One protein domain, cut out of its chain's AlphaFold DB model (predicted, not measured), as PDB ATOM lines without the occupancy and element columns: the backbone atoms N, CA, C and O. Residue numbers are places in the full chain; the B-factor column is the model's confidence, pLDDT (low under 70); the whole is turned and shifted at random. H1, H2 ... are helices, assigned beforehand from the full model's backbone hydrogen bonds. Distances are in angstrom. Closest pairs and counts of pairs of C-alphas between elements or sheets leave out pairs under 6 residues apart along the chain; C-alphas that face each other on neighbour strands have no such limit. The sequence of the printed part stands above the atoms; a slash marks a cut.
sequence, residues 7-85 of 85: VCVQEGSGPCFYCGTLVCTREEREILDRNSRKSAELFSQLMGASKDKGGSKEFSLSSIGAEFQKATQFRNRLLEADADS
ATOM      1  N   VAL A   7      22.513  -4.713   2.385       62.44
ATOM      2  CA  VAL A   7      23.028  -5.950   1.776       62.44
ATOM      3  C   VAL A   7      23.806  -6.835   2.762       62.44
ATOM      4  O   VAL A   7      23.793  -8.050   2.627       62.44
ATOM      5  N   CYS A   8      24.444  -6.258   3.791       69.44
ATOM      6  CA  CYS A   8      25.110  -7.033   4.843       69.44
ATOM      7  C   CYS A   8      24.131  -7.733   5.805       69.44
ATOM      8  O   CYS A   8      24.589  -8.393   6.725       69.44
ATOM      9  N   VAL A   9      22.819  -7.547   5.667       64.81
ATOM     10  CA  VAL A   9      21.786  -8.169   6.519       64.81
ATOM     11  C   VAL A   9      20.755  -8.927   5.676       64.81
ATOM     12  O   VAL A   9      20.189  -9.907   6.145       64.81
ATOM     13  N   GLN A  10      20.522  -8.501   4.431       62.53
ATOM     14  CA  GLN A  10      19.509  -9.086   3.545       62.53
ATOM     15  C   GLN A  10      19.902 -10.430   2.917       62.53
ATOM     16  O   GLN A  10      19.024 -11.254   2.688       62.53
ATOM     17  N   GLU A  11      21.189 -10.663   2.654       65.25
ATOM     18  CA  GLU A  11      21.645 -11.791   1.820       65.25
ATOM     19  C   GLU A  11      21.885 -13.102   2.600       65.25
ATOM     20  O   GLU A  11      22.202 -14.128   2.005       65.25
ATOM     21  N   GLY A  12      21.725 -13.093   3.929       74.06
ATOM     22  CA  GLY A  12      22.001 -14.254   4.785       74.06
ATOM     23  C   GLY A  12      23.483 -14.429   5.141       74.06
ATOM     24  O   GLY A  12      24.297 -13.517   4.977       74.06
ATOM     25  N   SER A  13      23.826 -15.584   5.715       84.44
ATOM     26  CA  SER A  13      25.172 -15.864   6.228       84.44
ATOM     27  C   SER A  13      26.155 -16.192   5.095       84.44
ATOM     28  O   SER A  13      25.913 -17.091   4.295       84.44
ATOM     29  N   GLY A  14      27.276 -15.471   5.034       85.56
ATOM     30  CA  GLY A  14      28.296 -15.579   3.989       85.56
ATOM     31  C   GLY A  14      29.082 -14.275   3.786       85.56
ATOM     32  O   GLY A  14      28.852 -13.281   4.483       85.56
ATOM     33  N   PRO A  15      30.057 -14.239   2.864       88.06
ATOM     34  CA  PRO A  15      30.778 -13.013   2.549       88.06
ATOM     35  C   PRO A  15      29.849 -12.004   1.866       88.06
ATOM     36  O   PRO A  15      29.198 -12.305   0.869       88.06
ATOM     37  N   CYS A  16      29.820 -10.770   2.369       85.50
ATOM     38  CA  CYS A  16      29.093  -9.688   1.717       85.50
ATOM     39  C   CYS A  16      29.595  -9.502   0.278       85.50
ATOM     40  O   CYS A  16      30.776  -9.223   0.075       85.50
ATOM     41  N   PHE A  17      28.696  -9.558  -0.706       78.12
ATOM     42  CA  PHE A  17      29.051  -9.438  -2.125       78.12
ATOM     43  C   PHE A  17      29.821  -8.149  -2.466       78.12
ATOM     44  O   PHE A  17      30.653  -8.131  -3.365       78.12
ATOM     45  N   TYR A  18      29.571  -7.063  -1.731       80.44
ATOM     46  CA  TYR A  18      30.193  -5.769  -2.009       80.44
ATOM     47  C   TYR A  18      31.566  -5.582  -1.346       80.44
ATOM     48  O   TYR A  18      32.439  -4.948  -1.927       80.44
ATOM     49  N   CYS A  19      31.762  -6.076  -0.119       85.12
ATOM     50  CA  CYS A  19      32.979  -5.790   0.658       85.12
ATOM     51  C   CYS A  19      33.702  -7.019   1.209       85.12
ATOM     52  O   CYS A  19      34.667  -6.866   1.955       85.12
ATOM     53  N   GLY A  20      33.216  -8.224   0.922       79.00
ATOM     54  CA  GLY A  20      33.802  -9.487   1.374       79.00
ATOM     55  C   GLY A  20      33.763  -9.710   2.888       79.00
ATOM     56  O   GLY A  20      34.277 -10.711   3.375       79.00
ATOM     57  N   THR A  21      33.171  -8.797   3.666       85.88
ATOM     58  CA  THR A  21      33.048  -8.970   5.117       85.88
ATOM     59  C   THR A  21      32.090 -10.115   5.405       85.88
ATOM     60  O   THR A  21      30.968 -10.100   4.905       85.88
ATOM     61  N   LEU A  22      32.521 -11.074   6.227       86.19
ATOM     62  CA  LEU A  22      31.675 -12.178   6.665       86.19
ATOM     63  C   LEU A  22      30.470 -11.646   7.449       86.19
ATOM     64  O   LEU A  22      30.623 -11.048   8.519       86.19
ATOM     65  N   VAL A  23      29.290 -11.894   6.897       88.12
ATOM     66  CA  VAL A  23      27.988 -11.721   7.527       88.12
ATOM     67  C   VAL A  23      27.578 -13.074   8.091       88.12
ATOM     68  O   VAL A  23      27.694 -14.091   7.419       88.12
ATOM     69  N   CYS A  24      27.129 -13.102   9.336       87.62
ATOM     70  CA  CYS A  24      26.638 -14.312   9.981       87.62
ATOM     71  C   CYS A  24      25.688 -13.940  11.122       87.62
ATOM     72  O   CYS A  24      25.698 -12.808  11.618       87.62
ATOM     73  N   THR A  25      24.845 -14.884  11.523       87.88
ATOM     74  CA  THR A  25      23.927 -14.737  12.656       87.88
ATOM     75  C   THR A  25      24.691 -14.648  13.980       87.88
ATOM     76  O   THR A  25      25.886 -14.944  14.063       87.88
ATOM     77  N   ARG A  26      24.002 -14.241  15.055       86.88
ATOM     78  CA  ARG A  26      24.606 -14.185  16.398       86.88
ATOM     79  C   ARG A  26      25.107 -15.555  16.855       86.88
ATOM     80  O   ARG A  26      26.217 -15.650  17.363       86.88
ATOM     81  N   GLU A  27      24.328 -16.597  16.600       88.94
ATOM     82  CA  GLU A  27      24.663 -17.972  16.970       88.94
ATOM     83  C   GLU A  27      25.915 -18.460  16.226       88.94
ATOM     84  O   GLU A  27      26.845 -18.997  16.826       88.94
ATOM     85  N   GLU A  28      25.999 -18.197  14.921       89.00
ATOM     86  CA  GLU A  28      27.186 -18.513  14.118       89.00
ATOM     87  C   GLU A  28      28.410 -17.707  14.561       89.00
ATOM     88  O   GLU A  28      29.517 -18.243  14.625       89.00
ATOM     89  N   ARG A  29      28.225 -16.429  14.916       89.31
ATOM     90  CA  ARG A  29      29.289 -15.571  15.452       89.31
ATOM     91  C   ARG A  29      29.860 -16.143  16.748       89.31
ATOM     92  O   ARG A  29      31.077 -16.150  16.899       89.31
ATOM     93  N   GLU A  30      29.012 -16.650  17.642       91.75
ATOM     94  CA  GLU A  30      29.449 -17.306  18.877       91.75
ATOM     95  C   GLU A  30      30.228 -18.594  18.604       91.75
ATOM     96  O   GLU A  30      31.228 -18.864  19.269       91.75
ATOM     97  N   ILE A  31      29.806 -19.395  17.622       91.38
ATOM     98  CA  ILE A  31      30.552 -20.596  17.223       91.38
ATOM     99  C   ILE A  31      31.923 -20.200  16.665       91.38
ATOM    100  O   ILE A  31      32.918 -20.834  17.012       91.38
ATOM    101  N   LEU A  32      31.983 -19.144  15.847       89.38
ATOM    102  CA  LEU A  32      33.222 -18.611  15.277       89.38
ATOM    103  C   LEU A  32      34.196 -18.110  16.352       89.38
ATOM    104  O   LEU A  32      35.392 -18.385  16.264       89.38
ATOM    105  N   ASP A  33      33.686 -17.417  17.369       90.88
ATOM    106  CA  ASP A  33      34.481 -16.814  18.446       90.88
ATOM    107  C   ASP A  33      35.143 -17.861  19.360       90.88
ATOM    108  O   ASP A  33      36.264 -17.680  19.829       90.88
ATOM    109  N   ARG A  34      34.505 -19.030  19.521       91.94
ATOM    110  CA  ARG A  34      35.012 -20.147  20.344       91.94
ATOM    111  C   ARG A  34      36.274 -20.830  19.793       91.94
ATOM    112  O   ARG A  34      36.771 -21.746  20.442       91.94
ATOM    113  N   ASN A  35      36.755 -20.442  18.607       84.94
ATOM    114  CA  ASN A  35      37.990 -20.920  17.964       84.94
ATOM    115  C   ASN A  35      38.226 -22.448  18.075       84.94
ATOM    116  O   ASN A  35      39.295 -22.938  18.435       84.94
ATOM    117  N   SER A  36      37.164 -23.209  17.818       90.75
ATOM    118  CA  SER A  36      37.109 -24.668  17.889       90.75
ATOM    119  C   SER A  36      37.310 -25.287  16.504       90.75
ATOM    120  O   SER A  36      37.132 -24.642  15.478       90.75
ATOM    121  N   ARG A  37      37.553 -26.599  16.423       88.38
ATOM    122  CA  ARG A  37      37.457 -27.318  15.135       88.38
ATOM    123  C   ARG A  37      36.118 -27.063  14.430       88.38
ATOM    124  O   ARG A  37      36.091 -26.894  13.216       88.38
ATOM    125  N   LYS A  38      35.032 -26.941  15.202       88.19
ATOM    126  CA  LYS A  38      33.703 -26.574  14.689       88.19
ATOM    127  C   LYS A  38      33.661 -25.156  14.114       88.19
ATOM    128  O   LYS A  38      32.951 -24.924  13.147       88.19
ATOM    129  N   SER A  39      34.416 -24.217  14.688       90.56
ATOM    130  CA  SER A  39      34.475 -22.840  14.191       90.56
ATOM    131  C   SER A  39      35.216 -22.765  12.858       90.56
ATOM    132  O   SER A  39      34.764 -22.076  11.951       90.56
ATOM    133  N   ALA A  40      36.310 -23.520  12.711       87.75
ATOM    134  CA  ALA A  40      37.055 -23.618  11.458       87.75
ATOM    135  C   ALA A  40      36.226 -24.275  10.342       87.75
ATOM    136  O   ALA A  40      36.248 -23.817   9.198       87.75
ATOM    137  N   GLU A  41      35.462 -25.318  10.676       89.62
ATOM    138  CA  GLU A  41      34.549 -25.976   9.737       89.62
ATOM    139  C   GLU A  41      33.423 -25.030   9.295       89.62
ATOM    140  O   GLU A  41      33.218 -24.843   8.097       89.62
ATOM    141  N   LEU A  42      32.769 -24.353  10.244       89.31
ATOM    142  CA  LEU A  42      31.703 -23.386   9.970       89.31
ATOM    143  C   LEU A  42      32.205 -22.181   9.160       89.31
ATOM    144  O   LEU A  42      31.552 -21.764   8.210       89.31
ATOM    145  N   PHE A  43      33.395 -21.652   9.467       88.94
ATOM    146  CA  PHE A  43      34.020 -20.590   8.672       88.94
ATOM    147  C   PHE A  43      34.271 -21.034   7.229       88.94
ATOM    148  O   PHE A  43      33.968 -20.300   6.291       88.94
ATOM    149  N   SER A  44      34.790 -22.250   7.049       87.19
ATOM    150  CA  SER A  44      35.039 -22.815   5.720       87.19
ATOM    151  C   SER A  44      33.737 -22.987   4.939       87.19
ATOM    152  O   SER A  44      33.691 -22.670   3.755       87.19
ATOM    153  N   GLN A  45      32.663 -23.423   5.601       87.88
ATOM    154  CA  GLN A  45      31.348 -23.554   4.976       87.88
ATOM    155  C   GLN A  45      30.776 -22.199   4.545       87.88
ATOM    156  O   GLN A  45      30.369 -22.041   3.395       87.88
ATOM    157  N   LEU A  46      30.812 -21.207   5.438       86.81
ATOM    158  CA  LEU A  46      30.301 -19.858   5.178       86.81
ATOM    159  C   LEU A  46      31.087 -19.112   4.094       86.81
ATOM    160  O   LEU A  46      30.515 -18.319   3.355       86.81
ATOM    161  N   MET A  47      32.391 -19.370   3.978       84.50
ATOM    162  CA  MET A  47      33.245 -18.792   2.934       84.50
ATOM    163  C   MET A  47      33.176 -19.553   1.599       84.50
ATOM    164  O   MET A  47      33.918 -19.222   0.676       84.50
ATOM    165  N   GLY A  48      32.309 -20.565   1.472       75.06
ATOM    166  CA  GLY A  48      32.135 -21.328   0.232       75.06
ATOM    167  C   GLY A  48      33.227 -22.369  -0.036       75.06
ATOM    168  O   GLY A  48      33.311 -22.893  -1.142       75.06
ATOM    169  N   ALA A  49      34.047 -22.711   0.963       63.50
ATOM    170  CA  ALA A  49      35.068 -23.759   0.868       63.50
ATOM    171  C   ALA A  49      34.516 -25.176   1.138       63.50
ATOM    172  O   ALA A  49      35.285 -26.139   1.224       63.50
ATOM    173  N   SER A  50      33.194 -25.330   1.269       49.97
ATOM    174  CA  SER A  50      32.522 -26.629   1.357       49.97
ATOM    175  C   SER A  50      32.867 -27.492   0.143       49.97
ATOM    176  O   SER A  50      32.500 -27.187  -0.991       49.97
ATOM    177  N   LYS A  51      33.548 -28.611   0.387       55.94
ATOM    178  CA  LYS A  51      33.753 -29.685  -0.588       55.94
ATOM    179  C   LYS A  51      32.416 -30.367  -0.921       55.94
ATOM    180  O   LYS A  51      32.165 -31.431  -0.379       55.94
ATOM    181  N   ASP A  52      31.567 -29.783  -1.770       49.25
ATOM    182  CA  ASP A  52      30.724 -30.547  -2.712       49.25
ATOM    183  C   ASP A  52      30.011 -29.644  -3.751       49.25
ATOM    184  O   ASP A  52      29.169 -28.814  -3.424       49.25
ATOM    185  N   LYS A  53      30.343 -29.882  -5.029       48.06
ATOM    186  CA  LYS A  53      29.454 -29.882  -6.214       48.06
ATOM    187  C   LYS A  53      28.659 -28.624  -6.609       48.06
ATOM    188  O   LYS A  53      27.449 -28.708  -6.797       48.06
ATOM    189  N   GLY A  54      29.330 -27.522  -6.961       46.72
ATOM    190  CA  GLY A  54      28.640 -26.563  -7.847       46.72
ATOM    191  C   GLY A  54      29.226 -25.186  -8.135       46.72
ATOM    192  O   GLY A  54      28.591 -24.461  -8.890       46.72
ATOM    193  N   GLY A  55      30.374 -24.785  -7.583       48.97
ATOM    194  CA  GLY A  55      30.666 -23.341  -7.525       48.97
ATOM    195  C   GLY A  55      32.107 -22.890  -7.673       48.97
ATOM    196  O   GLY A  55      32.395 -21.764  -7.312       48.97
ATOM    197  N   SER A  56      33.003 -23.725  -8.188       47.25
ATOM    198  CA  SER A  56      34.305 -23.293  -8.707       47.25
ATOM    199  C   SER A  56      34.955 -24.510  -9.347       47.25
ATOM    200  O   SER A  56      35.718 -25.232  -8.701       47.25
ATOM    201  N   LYS A  57      34.655 -24.781 -10.627       50.91
ATOM    202  CA  LYS A  57      35.695 -25.426 -11.435       50.91
ATOM    203  C   LYS A  57      36.897 -24.514 -11.263       50.91
ATOM    204  O   LYS A  57      36.771 -23.324 -11.543       50.91
ATOM    205  N   GLU A  58      37.979 -25.042 -10.709       54.97
ATOM    206  CA  GLU A  58      39.289 -24.419 -10.796       54.97
ATOM    207  C   GLU A  58      39.423 -23.953 -12.247       54.97
ATOM    208  O   GLU A  58      39.534 -24.771 -13.162       54.97
ATOM    209  N   PHE A  59      39.249 -22.652 -12.482       54.81
ATOM    210  CA  PHE A  59      39.407 -22.064 -13.798       54.81
ATOM    211  C   PHE A  59      40.910 -21.997 -13.994       54.81
ATOM    212  O   PHE A  59      41.559 -20.983 -13.748       54.81
ATOM    213  N   SER A  60      41.473 -23.169 -14.268       62.81
ATOM    214  CA  SER A  60      42.896 -23.351 -14.407       62.81
ATOM    215  C   SER A  60      43.317 -22.479 -15.574       62.81
ATOM    216  O   SER A  60      42.719 -22.553 -16.653       62.81
ATOM    217  N   LEU A  61      44.344 -21.653 -15.380       64.75
ATOM    218  CA  LEU A  61      44.923 -20.846 -16.459       64.75
ATOM    219  C   LEU A  61      45.242 -21.714 -17.691       64.75
ATOM    220  O   LEU A  61      45.129 -21.269 -18.830       64.75
ATOM    221  N   SER A  62      45.573 -22.981 -17.449       72.62
ATOM    222  CA  SER A  62      45.796 -24.021 -18.449       72.62
ATOM    223  C   SER A  62      44.556 -24.317 -19.307       72.62
ATOM    224  O   SER A  62      44.676 -24.460 -20.523       72.62
ATOM    225  N   SER A  63      43.360 -24.379 -18.709       76.31
ATOM    226  CA  SER A  63      42.101 -24.605 -19.437       76.31
ATOM    227  C   SER A  63      41.713 -23.393 -20.287       76.31
ATOM    228  O   SER A  63      41.358 -23.563 -21.451       76.31
ATOM    229  N   ILE A  64      41.899 -22.176 -19.761       78.06
ATOM    230  CA  ILE A  64      41.760 -20.926 -20.535       78.06
ATOM    231  C   ILE A  64      42.682 -20.926 -21.745       78.06
ATOM    232  O   ILE A  64      42.251 -20.608 -22.852       78.06
ATOM    233  N   GLY A  65      43.957 -21.263 -21.533       82.88
ATOM    234  CA  GLY A  65      44.960 -21.266 -22.591       82.88
ATOM    235  C   GLY A  65      44.580 -22.212 -23.727       82.88
ATOM    236  O   GLY A  65      44.665 -21.833 -24.895       82.88
ATOM    237  N   ALA A  66      44.092 -23.408 -23.390       84.88
ATOM    238  CA  ALA A  66      43.666 -24.397 -24.373       84.88
ATOM    239  C   ALA A  66      42.441 -23.938 -25.189       84.88
ATOM    240  O   ALA A  66      42.439 -24.050 -26.419       84.88
ATOM    241  N   GLU A  67      41.412 -23.388 -24.538       87.19
ATOM    242  CA  GLU A  67      40.219 -22.873 -25.228       87.19
ATOM    243  C   GLU A  67      40.546 -21.654 -26.104       87.19
ATOM    244  O   GLU A  67      40.113 -21.582 -27.259       87.19
ATOM    245  N   PHE A  68      41.382 -20.740 -25.607       88.50
ATOM    246  CA  PHE A  68      41.833 -19.562 -26.347       88.50
ATOM    247  C   PHE A  68      42.645 -19.933 -27.595       88.50
ATOM    248  O   PHE A  68      42.439 -19.373 -28.678       88.50
ATOM    249  N   GLN A  69      43.543 -20.914 -27.479       91.50
ATOM    250  CA  GLN A  69      44.350 -21.378 -28.605       91.50
ATOM    251  C   GLN A  69      43.479 -22.035 -29.683       91.50
ATOM    252  O   GLN A  69      43.672 -21.776 -30.874       91.50
ATOM    253  N   LYS A  70      42.470 -22.820 -29.278       92.81
ATOM    254  CA  LYS A  70      41.507 -23.433 -30.202       92.81
ATOM    255  C   LYS A  70      40.687 -22.380 -30.953       92.81
ATOM    256  O   LYS A  70      40.539 -22.484 -32.170       92.81
ATOM    257  N   ALA A  71      40.202 -21.351 -30.256       92.00
ATOM    258  CA  ALA A  71      39.479 -20.240 -30.879       92.00
ATOM    259  C   ALA A  71      40.362 -19.458 -31.871       92.00
ATOM    260  O   ALA A  71      39.918 -19.113 -32.966       92.00
ATOM    261  N   THR A  72      41.633 -19.241 -31.524       92.50
ATOM    262  CA  THR A  72      42.602 -18.544 -32.384       92.50
ATOM    263  C   THR A  72      42.904 -19.328 -33.661       92.50
ATOM    264  O   THR A  72      42.901 -18.753 -34.747       92.50
ATOM    265  N   GLN A  73      43.108 -20.647 -33.566       93.75
ATOM    266  CA  GLN A  73      43.324 -21.492 -34.747       93.75
ATOM    267  C   GLN A  73      42.106 -21.504 -35.671       93.75
ATOM    268  O   GLN A  73      42.255 -21.414 -36.887       93.75
ATOM    269  N   PHE A  74      40.900 -21.575 -35.103       93.19
ATOM    270  CA  PHE A  74      39.675 -21.532 -35.894       93.19
ATOM    271  C   PHE A  74      39.522 -20.202 -36.642       93.19
ATOM    272  O   PHE A  74      39.221 -20.202 -37.831       93.19
ATOM    273  N   ARG A  75      39.805 -19.073 -35.975       94.50
ATOM    274  CA  ARG A  75      39.842 -17.750 -36.613       94.50
ATOM    275  C   ARG A  75      40.830 -17.713 -37.779       94.50
ATOM    276  O   ARG A  75      40.468 -17.241 -38.849       94.50
ATOM    277  N   ASN A  76      42.060 -18.180 -37.574       92.94
ATOM    278  CA  ASN A  76      43.087 -18.151 -38.619       92.94
ATOM    279  C   ASN A  76      42.666 -18.987 -39.830       92.94
ATOM    280  O   ASN A  76      42.742 -18.501 -40.950       92.94
ATOM    281  N   ARG A  77      42.096 -20.172 -39.590       91.62
ATOM    282  CA  ARG A  77      41.570 -21.032 -40.652       91.62
ATOM    283  C   ARG A  77      40.469 -20.361 -41.481       91.62
ATOM    284  O   ARG A  77      40.400 -20.589 -42.683       91.62
ATOM    285  N   LEU A  78      39.598 -19.570 -40.853       90.56
ATOM    286  CA  LEU A  78      38.577 -18.796 -41.572       90.56
ATOM    287  C   LEU A  78      39.216 -17.705 -42.437       90.56
ATOM    288  O   LEU A  78      38.869 -17.582 -43.602       90.56
ATOM    289  N   LEU A  79      40.195 -16.974 -41.894       88.81
ATOM    290  CA  LEU A  79      40.916 -15.935 -42.639       88.81
ATOM    291  C   LEU A  79      41.666 -16.495 -43.856       88.81
ATOM    292  O   LEU A  79      41.704 -15.839 -44.889       88.81
ATOM    293  N   GLU A  80      42.247 -17.690 -43.744       88.62
ATOM    294  CA  GLU A  80      42.903 -18.373 -44.868       88.62
ATOM    295  C   GLU A  80      41.904 -18.772 -45.961       88.62
ATOM    296  O   GLU A  80      42.208 -18.638 -47.141       88.62
ATOM    297  N   ALA A  81      40.706 -19.226 -45.580       85.50
ATOM    298  CA  ALA A  81      39.658 -19.584 -46.534       85.50
ATOM    299  C   ALA A  81      39.073 -18.359 -47.261       85.50
ATOM    300  O   ALA A  81      38.759 -18.454 -48.441       85.50
ATOM    301  N   ASP A  82      38.949 -17.217 -46.574       79.00
ATOM    302  CA  ASP A  82      38.526 -15.943 -47.178       79.00
ATOM    303  C   ASP A  82      39.614 -15.318 -48.072       79.00
ATOM    304  O   ASP A  82      39.294 -14.602 -49.015       79.00
ATOM    305  N   ALA A  83      40.899 -15.573 -47.799       78.75
ATOM    306  CA  ALA A  83      42.012 -15.022 -48.579       78.75
ATOM    307  C   ALA A  83      42.232 -15.709 -49.942       78.75
ATOM    308  O   ALA A  83      42.929 -15.148 -50.785       78.75
ATOM    309  N   ASP A  84      41.669 -16.904 -50.149       61.91
ATOM    310  CA  ASP A  84      41.751 -17.675 -51.402       61.91
ATOM    311  C   ASP A  84      40.549 -17.412 -52.344       61.91
ATOM    312  O   ASP A  84      40.404 -18.083 -53.366       61.91
ATOM    313  N   SER A  85      39.681 -16.439 -52.012       54.91
ATOM    314  CA  SER A  85      38.491 -16.054 -52.795       54.91
ATOM    315  C   SER A  85      38.609 -14.713 -53.520       54.91
ATOM    316  O   SER A  85      39.430 -13.853 -53.135       54.91
TER     317      SER A  85
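AT A GLANCE: This is residues 7 to 85 of the 85 residues of the protein "Zf-C2HC5 domain-containing protein" of Heligmosomoides polygyrus (UniProt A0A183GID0). A small head at one end, holding the short helices H1, H2 and H3 and a short antiparallel pairing of residues 14 to 15 with residues 22 to 23, is joined by a long link to one long straight helix, H4, which sticks out as an arm. The arm and the link make the length: the C-alphas span 72 by 27 by 17 A. The printed part has 79 residues, with four named helices in the order H1, H2, H3, H4 and no named strand, and the class is all helix. The whole is extended, with a radius of gyration of the C-alphas of 22.6 A.

HOW THE PARTS SIT: H1, residues 7 to 10, touches no helix. H2, residues 26 to 33, and H3, residues 37 to 46, touch, and their closest C-alphas, those of Leu 32 and Ser 39, are 4.5 A apart. Their lines stand at a steep tilt of 56 degrees, and they run opposite ways. H4, residues 61 to 83, is apart from H1, H2 and H3. Every O i to N i+4 pair is within hydrogen-bond range in H2, H3 and H4; H1 is too short for such a pair, and its one O i to N i+3 pair is not within range.

IN THESE COORDINATES: H1 begins at C-alpha 7 (23.028, -5.950, 1.776). H2 is 10.4 A long from first to last C-alpha and H3 14.4 A. H4 runs 32.8 A, from C-alpha 61 (44.923, -20.846, -16.459) to C-alpha 83 (42.012, -15.022, -48.579).

THE WHOLE: The two C-alphas farthest apart, those of Arg 34 and Ser 85, are 73.3 A apart. Residues 33 to 38 and 57 to 85 stand free. The links H1 to H2 and H3 to H4 are long; H2 to H3 is tight. The printed part has no cut. Its mean pLDDT is 79.3, and residues 7 to 11, 49 to 61 and 84 to 85 are under 70.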